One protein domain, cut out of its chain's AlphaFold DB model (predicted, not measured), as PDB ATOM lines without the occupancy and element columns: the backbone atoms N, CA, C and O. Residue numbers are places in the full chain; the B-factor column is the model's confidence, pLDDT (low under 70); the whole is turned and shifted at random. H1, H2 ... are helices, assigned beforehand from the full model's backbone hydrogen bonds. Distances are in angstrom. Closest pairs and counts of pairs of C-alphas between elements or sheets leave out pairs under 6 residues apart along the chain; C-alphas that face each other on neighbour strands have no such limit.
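This is residues 142 to 208 of the 214 residues of an uncharacterized protein of Thermoplasmata archaeon (UniProt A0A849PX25). A loose, flat row of three helices has H2 in the middle: H2 and H3 form an offset helical hairpin, and H1 packs slantwise on the other side of H2. Residues 184 to 190, of which 188 to 190 belong to H3, stick out at one end, where the chain folds back from H2 to H3. The printed part has 67 residues, with H1, H2 and H3 in that order and no named strand: all helix. The radius of gyration of the C-alphas is 13.6 A; the spans are 38 by 30 by 15 A.

H1, residues 142 to 154, touches H2, residues 165 to 179, at a steep tilt of 49 degrees, opposite ways; their closest C-alphas, of Ser 150 and Lys 169, are 6.2 A apart. H2 and H3, residues 188 to 202, touch as a hairpin at a shallow tilt of 15 degrees, opposite ways; their closest C-alphas, of Leu 175 and Ala 199, are 5.9 A apart. H1 and H3 are apart. In H1, H2 and H3 every O i to N i+4 pair is within hydrogen-bond range.

H1 begins at C-alpha 142 (-97.912, -84.121, 146.061) and is 18.4 A long. H2 and H3 are each 21.2 A long; H3 ends at C-alpha 202 (-85.379, -98.709, 141.376).

The C-alphas farthest apart, of Ser 159 and Thr 185, are 40.9 A apart. The printed part has no cut, and both links are short. Residues 142, 205, 207 and 208 have pLDDT under 70.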
ATOM      1  N   VAL A 142     -98.173 -83.150 147.127       68.94
ATOM      2  CA  VAL A 142     -97.912 -84.121 146.061       68.94
ATOM      3  C   VAL A 142     -97.850 -83.446 144.688       68.94
ATOM      4  O   VAL A 142     -96.929 -83.724 143.918       68.94
ATOM      5  N   ALA A 143     -98.773 -82.533 144.384       70.12
ATOM      6  CA  ALA A 143     -98.801 -81.784 143.128       70.12
ATOM      7  C   ALA A 143     -97.580 -80.861 142.990       70.12
ATOM      8  O   ALA A 143     -96.915 -80.868 141.950       70.12
ATOM      9  N   VAL A 144     -97.213 -80.158 144.069       72.19
ATOM     10  CA  VAL A 144     -96.005 -79.316 144.109       72.19
ATOM     11  C   VAL A 144     -94.753 -80.162 143.865       72.19
ATOM     12  O   VAL A 144     -93.914 -79.809 143.033       72.19
ATOM     13  N   SER A 145     -94.640 -81.314 144.539       70.12
ATOM     14  CA  SER A 145     -93.514 -82.240 144.368       70.12
ATOM     15  C   SER A 145     -93.392 -82.721 142.918       70.12
ATOM     16  O   SER A 145     -92.293 -82.699 142.370       70.12
ATOM     17  N   LYS A 146     -94.504 -83.110 142.280       79.06
ATOM     18  CA  LYS A 146     -94.517 -83.583 140.885       79.06
ATOM     19  C   LYS A 146     -94.117 -82.501 139.890       79.06
ATOM     20  O   LYS A 146     -93.354 -82.772 138.962       79.06
ATOM     21  N   ARG A 147     -94.593 -81.268 140.087       82.19
ATOM     22  CA  ARG A 147     -94.246 -80.128 139.227       82.19
ATOM     23  C   ARG A 147     -92.762 -79.779 139.320       82.19
ATOM     24  O   ARG A 147     -92.110 -79.615 138.291       82.19
ATOM     25  N   VAL A 148     -92.217 -79.696 140.538       82.62
ATOM     26  CA  VAL A 148     -90.786 -79.410 140.759       82.62
ATOM     27  C   VAL A 148     -89.913 -80.498 140.136       82.62
ATOM     28  O   VAL A 148     -88.935 -80.183 139.462       82.62
ATOM     29  N   LEU A 149     -90.291 -81.765 140.317       83.25
ATOM     30  CA  LEU A 149     -89.552 -82.903 139.777       83.25
ATOM     31  C   LEU A 149     -89.577 -82.942 138.245       83.25
ATOM     32  O   LEU A 149     -88.534 -83.110 137.622       83.25
ATOM     33  N   SER A 150     -90.745 -82.707 137.640       81.81
ATOM     34  CA  SER A 150     -90.897 -82.665 136.179       81.81
ATOM     35  C   SER A 150     -90.009 -81.591 135.556       81.81
ATOM     36  O   SER A 150     -89.285 -81.866 134.604       81.81
ATOM     37  N   ARG A 151     -89.985 -80.396 136.157       82.50
ATOM     38  CA  ARG A 151     -89.140 -79.290 135.696       82.50
ATOM     39  C   ARG A 151     -87.646 -79.597 135.817       82.50
ATOM     40  O   ARG A 151     -86.866 -79.170 134.973       82.50
ATOM     41  N   ALA A 152     -87.242 -80.311 136.868       82.00
ATOM     42  CA  ALA A 152     -85.853 -80.715 137.052       82.00
ATOM     43  C   ALA A 152     -85.408 -81.716 135.974       82.00
ATOM     44  O   ALA A 152     -84.311 -81.578 135.447       82.00
ATOM     45  N   ILE A 153     -86.271 -82.671 135.614       85.25
ATOM     46  CA  ILE A 153     -85.996 -83.675 134.574       85.25
ATOM     47  C   ILE A 153     -85.953 -83.037 133.182       85.25
ATOM     48  O   ILE A 153     -85.099 -83.387 132.375       85.25
ATOM     49  N   GLU A 154     -86.825 -82.066 132.903       81.00
ATOM     50  CA  GLU A 154     -86.829 -81.320 131.634       81.00
ATOM     51  C   GLU A 154     -85.548 -80.502 131.410       81.00
ATOM     52  O   GLU A 154     -85.138 -80.302 130.271       81.00
ATOM     53  N   GLY A 155     -84.903 -80.043 132.487       79.81
ATOM     54  CA  GLY A 155     -83.617 -79.340 132.439       79.81
ATOM     55  C   GLY A 155     -82.390 -80.240 132.622       79.81
ATOM     56  O   GLY A 155     -81.282 -79.717 132.725       79.81
ATOM     57  N   PHE A 156     -82.569 -81.560 132.725       82.50
ATOM     58  CA  PHE A 156     -81.487 -82.499 133.004       82.50
ATOM     59  C   PHE A 156     -80.884 -83.053 131.708       82.50
ATOM     60  O   PHE A 156     -81.507 -83.839 130.999       82.50
ATOM     61  N   GLU A 157     -79.645 -82.662 131.410       83.00
ATOM     62  CA  GLU A 157     -78.906 -83.155 130.248       83.00
ATOM     63  C   GLU A 157     -78.153 -84.447 130.589       83.00
ATOM     64  O   GLU A 157     -77.287 -84.477 131.465       83.00
ATOM     65  N   THR A 158     -78.463 -85.533 129.885       82.25
ATOM     66  CA  THR A 158     -77.800 -86.828 130.070       82.25
ATOM     67  C   THR A 158     -77.803 -87.634 128.779       82.25
ATOM     68  O   THR A 158     -78.690 -87.497 127.941       82.25
ATOM     69  N   SER A 159     -76.810 -88.510 128.622       81.44
ATOM     70  CA  SER A 159     -76.750 -89.469 127.515       81.44
ATOM     71  C   SER A 159     -77.659 -90.687 127.732       81.44
ATOM     72  O   SER A 159     -77.754 -91.545 126.861       81.44
ATOM     73  N   GLN A 160     -78.278 -90.805 128.910       81.44
ATOM     74  CA  GLN A 160     -79.131 -91.923 129.303       81.44
ATOM     75  C   GLN A 160     -80.604 -91.550 129.102       81.44
ATOM     76  O   GLN A 160     -81.199 -90.897 129.957       81.44
ATOM     77  N   GLY A 161     -81.196 -91.969 127.979       78.94
ATOM     78  CA  GLY A 161     -82.565 -91.585 127.602       78.94
ATOM     79  C   GLY A 161     -83.628 -91.925 128.656       78.94
ATOM     80  O   GLY A 161     -84.501 -91.102 128.920       78.94
ATOM     81  N   TRP A 162     -83.476 -93.063 129.341       81.81
ATOM     82  CA  TRP A 162     -84.387 -93.556 130.387       81.81
ATOM     83  C   TRP A 162     -84.423 -92.693 131.665       81.81
ATOM     84  O   TRP A 162     -85.301 -92.860 132.507       81.81
ATOM     85  N   LEU A 163     -83.484 -91.750 131.825       82.94
ATOM     86  CA  LEU A 163     -83.477 -90.765 132.917       82.94
ATOM     87  C   LEU A 163     -84.219 -89.466 132.561       82.94
ATOM     88  O   LEU A 163     -84.300 -88.559 133.388       82.94
ATOM     89  N   THR A 164     -84.745 -89.357 131.341       85.06
ATOM     90  CA  THR A 164     -85.403 -88.152 130.818       85.06
ATOM     91  C   THR A 164     -86.827 -88.452 130.353       85.06
ATOM     92  O   THR A 164     -87.257 -89.605 130.317       85.06
ATOM     93  N   GLY A 165     -87.596 -87.409 130.029       84.44
ATOM     94  CA  GLY A 165     -88.975 -87.565 129.558       84.44
ATOM     95  C   GLY A 165     -89.899 -88.222 130.593       84.44
ATOM     96  O   GLY A 165     -89.723 -88.056 131.799       84.44
ATOM     97  N   GLU A 166     -90.911 -88.952 130.122       82.81
ATOM     98  CA  GLU A 166     -91.902 -89.604 130.994       82.81
ATOM     99  C   GLU A 166     -91.324 -90.798 131.772       82.81
ATOM    100  O   GLU A 166     -91.723 -91.035 132.911       82.81
ATOM    101  N   GLU A 167     -90.331 -91.497 131.215       83.19
ATOM    102  CA  GLU A 167     -89.629 -92.594 131.900       83.19
ATOM    103  C   GLU A 167     -88.809 -92.076 133.085       83.19
ATOM    104  O   GLU A 167     -88.936 -92.587 134.200       83.19
ATOM    105  N   GLY A 168     -88.064 -90.983 132.889       84.25
ATOM    106  CA  GLY A 168     -87.349 -90.311 133.972       84.25
ATOM    107  C   GLY A 168     -88.287 -89.806 135.071       84.25
ATOM    108  O   GLY A 168     -87.972 -89.921 136.257       84.25
ATOM    109  N   LYS A 169     -89.468 -89.288 134.699       85.44
ATOM    110  CA  LYS A 169     -90.486 -88.835 135.666       85.44
ATOM    111  C   LYS A 169     -91.031 -89.995 136.493       85.44
ATOM    112  O   LYS A 169     -91.099 -89.875 137.716       85.44
ATOM    113  N   ALA A 170     -91.366 -91.113 135.852       85.44
ATOM    114  CA  ALA A 170     -91.840 -92.313 136.536       85.44
ATOM    115  C   ALA A 170     -90.779 -92.884 137.493       85.44
ATOM    116  O   ALA A 170     -91.077 -93.155 138.658       85.44
ATOM    117  N   LEU A 171     -89.526 -92.975 137.036       87.44
ATOM    118  CA  LEU A 171     -88.393 -93.417 137.848       87.44
ATOM    119  C   LEU A 171     -88.197 -92.535 139.088       87.44
ATOM    120  O   LEU A 171     -87.987 -93.034 140.195       87.44
ATOM    121  N   ALA A 172     -88.249 -91.218 138.907       86.75
ATOM    122  CA  ALA A 172     -88.035 -90.272 139.986       86.75
ATOM    123  C   ALA A 172     -89.174 -90.314 141.024       86.75
ATOM    124  O   ALA A 172     -88.908 -90.243 142.227       86.75
ATOM    125  N   ASP A 173     -90.422 -90.499 140.584       86.50
ATOM    126  CA  ASP A 173     -91.572 -90.714 141.472       86.50
ATOM    127  C   ASP A 173     -91.426 -92.015 142.286       86.50
ATOM    128  O   ASP A 173     -91.663 -92.021 143.502       86.50
ATOM    129  N   ASP A 174     -90.980 -93.107 141.657       87.88
ATOM    130  CA  ASP A 174     -90.737 -94.384 142.334       87.88
ATOM    131  C   ASP A 174     -89.588 -94.291 143.346       87.88
ATOM    132  O   ASP A 174     -89.698 -94.791 144.474       87.88
ATOM    133  N   LEU A 175     -88.511 -93.582 143.000       89.38
ATOM    134  CA  LEU A 175     -87.395 -93.344 143.908       89.38
ATOM    135  C   LEU A 175     -87.839 -92.521 145.123       89.38
ATOM    136  O   LEU A 175     -87.545 -92.886 146.263       89.38
ATOM    137  N   LEU A 176     -88.598 -91.444 144.907       87.31
ATOM    138  CA  LEU A 176     -89.145 -90.637 145.997       87.31
ATOM    139  C   LEU A 176     -90.066 -91.455 146.903       87.31
ATOM    140  O   LEU A 176     -90.037 -91.265 148.118       87.31
ATOM    141  N   ARG A 177     -90.857 -92.382 146.350       87.81
ATOM    142  CA  ARG A 177     -91.710 -93.275 147.145       87.81
ATOM    143  C   ARG A 177     -90.887 -94.173 148.068       87.81
ATOM    144  O   ARG A 177     -91.283 -94.372 149.214       87.81
ATOM    145  N   VAL A 178     -89.748 -94.683 147.601       90.12
ATOM    146  CA  VAL A 178     -88.830 -95.485 148.426       90.12
ATOM    147  C   VAL A 178     -88.160 -94.632 149.503       90.12
ATOM    148  O   VAL A 178     -88.126 -95.031 150.665       90.12
ATOM    149  N   LEU A 179     -87.668 -93.445 149.145       86.62
ATOM    150  CA  LEU A 179     -86.974 -92.551 150.078       86.62
ATOM    151  C   LEU A 179     -87.901 -91.972 151.156       86.62
ATOM    152  O   LEU A 179     -87.449 -91.684 152.262       86.62
ATOM    153  N   LYS A 180     -89.196 -91.824 150.856       85.44
ATOM    154  CA  LYS A 180     -90.224 -91.359 151.801       85.44
ATOM    155  C   LYS A 180     -90.746 -92.458 152.732       85.44
ATOM    156  O   LYS A 180     -91.621 -92.175 153.547       85.44
ATOM    157  N   GLN A 181     -90.260 -93.698 152.630       85.69
ATOM    158  CA  GLN A 181     -90.696 -94.763 153.533       85.69
ATOM    159  C   GLN A 181     -90.329 -94.432 154.978       85.69
ATOM    160  O   GLN A 181     -89.160 -94.264 155.316       85.69
ATOM    161  N   GLU A 182     -91.328 -94.401 155.854       82.69
ATOM    162  CA  GLU A 182     -91.098 -94.159 157.271       82.69
ATOM    163  C   GLU A 182     -90.355 -95.329 157.936       82.69
ATOM    164  O   GLU A 182     -90.538 -96.515 157.620       82.69
ATOM    165  N   ARG A 183     -89.522 -94.992 158.924       82.56
ATOM    166  CA  ARG A 183     -88.766 -95.972 159.714       82.56
ATOM    167  C   ARG A 183     -89.678 -96.927 160.488       82.56
ATOM    168  O   ARG A 183     -89.356 -98.113 160.614       82.56
ATOM    169  N   GLY A 184     -90.801 -96.423 161.003       81.06
ATOM    170  CA  GLY A 184     -91.644 -97.145 161.956       81.06
ATOM    171  C   GLY A 184     -90.839 -97.566 163.193       81.06
ATOM    172  O   GLY A 184     -90.071 -96.776 163.744       81.06
ATOM    173  N   THR A 185     -90.975 -98.832 163.594       77.31
ATOM    174  CA  THR A 185     -90.302 -99.438 164.760       77.31
ATOM    175  C   THR A 185     -88.946-100.086 164.447       77.31
ATOM    176  O   THR A 185     -88.316-100.650 165.342       77.31
ATOM    177  N   ARG A 186     -88.475-100.035 163.192       79.00
ATOM    178  CA  ARG A 186     -87.203-100.656 162.781       79.00
ATOM    179  C   ARG A 186     -85.994 -99.929 163.378       79.00
ATOM    180  O   ARG A 186     -86.013 -98.709 163.561       79.00
ATOM    181  N   LYS A 187     -84.909-100.676 163.620       85.31
ATOM    182  CA  LYS A 187     -83.600-100.095 163.956       85.31
ATOM    183  C   LYS A 187     -83.114 -99.204 162.810       85.31
ATOM    184  O   LYS A 187     -83.453 -99.421 161.648       85.31
ATOM    185  N   VAL A 188     -82.329 -98.184 163.157       82.25
ATOM    186  CA  VAL A 188     -81.853 -97.166 162.204       82.25
ATOM    187  C   VAL A 188     -81.059 -97.792 161.064       82.25
ATOM    188  O   VAL A 188     -81.320 -97.466 159.908       82.25
ATOM    189  N   ASP A 189     -80.134 -98.693 161.383       86.00
ATOM    190  CA  ASP A 189     -79.240 -99.288 160.388       86.00
ATOM    191  C   ASP A 189     -80.004-100.230 159.449       86.00
ATOM    192  O   ASP A 189     -79.935-100.057 158.235       86.00
ATOM    193  N   ASP A 190     -80.861-101.100 159.992       83.94
ATOM    194  CA  ASP A 190     -81.723-102.002 159.211       83.94
ATOM    195  C   ASP A 190     -82.671-101.233 158.270       83.94
ATOM    196  O   ASP A 190     -82.931-101.639 157.132       83.94
ATOM    197  N   HIS A 191     -83.207-100.098 158.732       87.19
ATOM    198  CA  HIS A 191     -84.057 -99.240 157.912       87.19
ATOM    199  C   HIS A 191     -83.271 -98.579 156.777       87.19
ATOM    200  O   HIS A 191     -83.722 -98.629 155.632       87.19
ATOM    201  N   LYS A 192     -82.092 -98.012 157.067       86.44
ATOM    202  CA  LYS A 192     -81.215 -97.422 156.045       86.44
ATOM    203  C   LYS A 192     -80.808 -98.453 154.999       86.44
ATOM    204  O   LYS A 192     -80.892 -98.159 153.811       86.44
ATOM    205  N   GLU A 193     -80.424 -99.653 155.426       89.06
ATOM    206  CA  GLU A 193     -80.035-100.734 154.521       89.06
ATOM    207  C   GLU A 193     -81.200-101.143 153.609       89.06
ATOM    208  O   GLU A 193     -81.027-101.308 152.402       89.06
ATOM    209  N   THR A 194     -82.411-101.233 154.165       87.00
ATOM    210  CA  THR A 194     -83.622-101.559 153.399       87.00
ATOM    211  C   THR A 194     -83.959-100.474 152.376       87.00
ATOM    212  O   THR A 194     -84.213-100.784 151.212       87.00
ATOM    213  N   VAL A 195     -83.952 -99.202 152.787       89.62
ATOM    214  CA  VAL A 195     -84.234 -98.069 151.891       89.62
ATOM    215  C   VAL A 195     -83.185 -97.993 150.784       89.62
ATOM    216  O   VAL A 195     -83.547 -97.848 149.620       89.62
ATOM    217  N   LEU A 196     -81.904 -98.173 151.117       89.31
ATOM    218  CA  LEU A 196     -80.810 -98.169 150.148       89.31
ATOM    219  C   LEU A 196     -80.952 -99.301 149.127       89.31
ATOM    220  O   LEU A 196     -80.870 -99.058 147.925       89.31
ATOM    221  N   ARG A 197     -81.215-100.529 149.587       90.88
ATOM    222  CA  ARG A 197     -81.416-101.695 148.716       90.88
ATOM    223  C   ARG A 197     -82.577-101.480 147.747       90.88
ATOM    224  O   ARG A 197     -82.450-101.766 146.560       90.88
ATOM    225  N   ASN A 198     -83.688-100.946 148.244       88.69
ATOM    226  CA  ASN A 198     -84.867-100.664 147.432       88.69
ATOM    227  C   ASN A 198     -84.614 -99.522 146.438       88.69
ATOM    228  O   ASN A 198     -85.047 -99.613 145.295       88.69
ATOM    229  N   ALA A 199     -83.885 -98.479 146.841       90.06
ATOM    230  CA  ALA A 199     -83.539 -97.358 145.972       90.06
ATOM    231  C   ALA A 199     -82.615 -97.804 144.828       90.06
ATOM    232  O   ALA A 199     -82.853 -97.459 143.674       90.06
ATOM    233  N   LEU A 200     -81.614 -98.638 145.130       89.88
ATOM    234  CA  LEU A 200     -80.730 -99.228 144.122       89.88
ATOM    235  C   LEU A 200     -81.491-100.127 143.143       89.88
ATOM    236  O   LEU A 200     -81.208-100.099 141.953       89.88
ATOM    237  N   ALA A 201     -82.487-100.877 143.619       88.12
ATOM    238  CA  ALA A 201     -83.331-101.692 142.749       88.12
ATOM    239  C   ALA A 201     -84.233-100.851 141.826       88.12
ATOM    240  O   ALA A 201     -84.588-101.309 140.742       88.12
ATOM    241  N   VAL A 202     -84.639 -99.647 142.241       87.44
ATOM    242  CA  VAL A 202     -85.379 -98.709 141.376       87.44
ATOM    243  C   VAL A 202     -84.460 -98.133 140.297       87.44
ATOM    244  O   VAL A 202     -84.865 -98.052 139.143       87.44
ATOM    245  N   LEU A 203     -83.218 -97.806 140.663       85.94
ATOM    246  CA  LEU A 203     -82.192 -97.241 139.777       85.94
ATOM    247  C   LEU A 203     -81.490 -98.268 138.872       85.94
ATOM    248  O   LEU A 203     -80.548 -97.902 138.173       85.94
ATOM    249  N   ASP A 204     -81.909 -99.536 138.892       83.19
ATOM    250  CA  ASP A 204     -81.294-100.601 138.100       83.19
ATOM    251  C   ASP A 204     -81.548-100.380 136.593       83.19
ATOM    252  O   ASP A 204     -82.689-100.520 136.136       83.19
ATOM    253  N   PRO A 205     -80.507-100.087 135.790       69.31
ATOM    254  CA  PRO A 205     -80.650 -99.813 134.359       69.31
ATOM    255  C   PRO A 205     -81.196-101.011 133.571       69.31
ATOM    256  O   PRO A 205     -81.784-100.843 132.504       69.31
ATOM    257  N   THR A 206     -81.037-102.233 134.091       71.38
ATOM    258  CA  THR A 206     -81.529-103.452 133.430       71.38
ATOM    259  C   THR A 206     -83.056-103.549 133.421       71.38
ATOM    260  O   THR A 206     -83.617-104.304 132.628       71.38
ATOM    261  N   ARG A 207     -83.740-102.756 134.256       67.56
ATOM    262  CA  ARG A 207     -85.207-102.700 134.347       67.56
ATOM    263  C   ARG A 207     -85.860-101.736 133.361       67.56
ATOM    264  O   ARG A 207     -87.045-101.896 133.087       67.56
ATOM    265  N   HIS A 208     -85.101-100.778 132.828       63.84
ATOM    266  CA  HIS A 208     -85.638 -99.630 132.081       63.84
ATOM    267  C   HIS A 208     -85.113 -99.528 130.640       63.84
ATOM    268  O   HIS A 208     -85.340 -98.526 129.978       63.84
TER     269      HIS A 208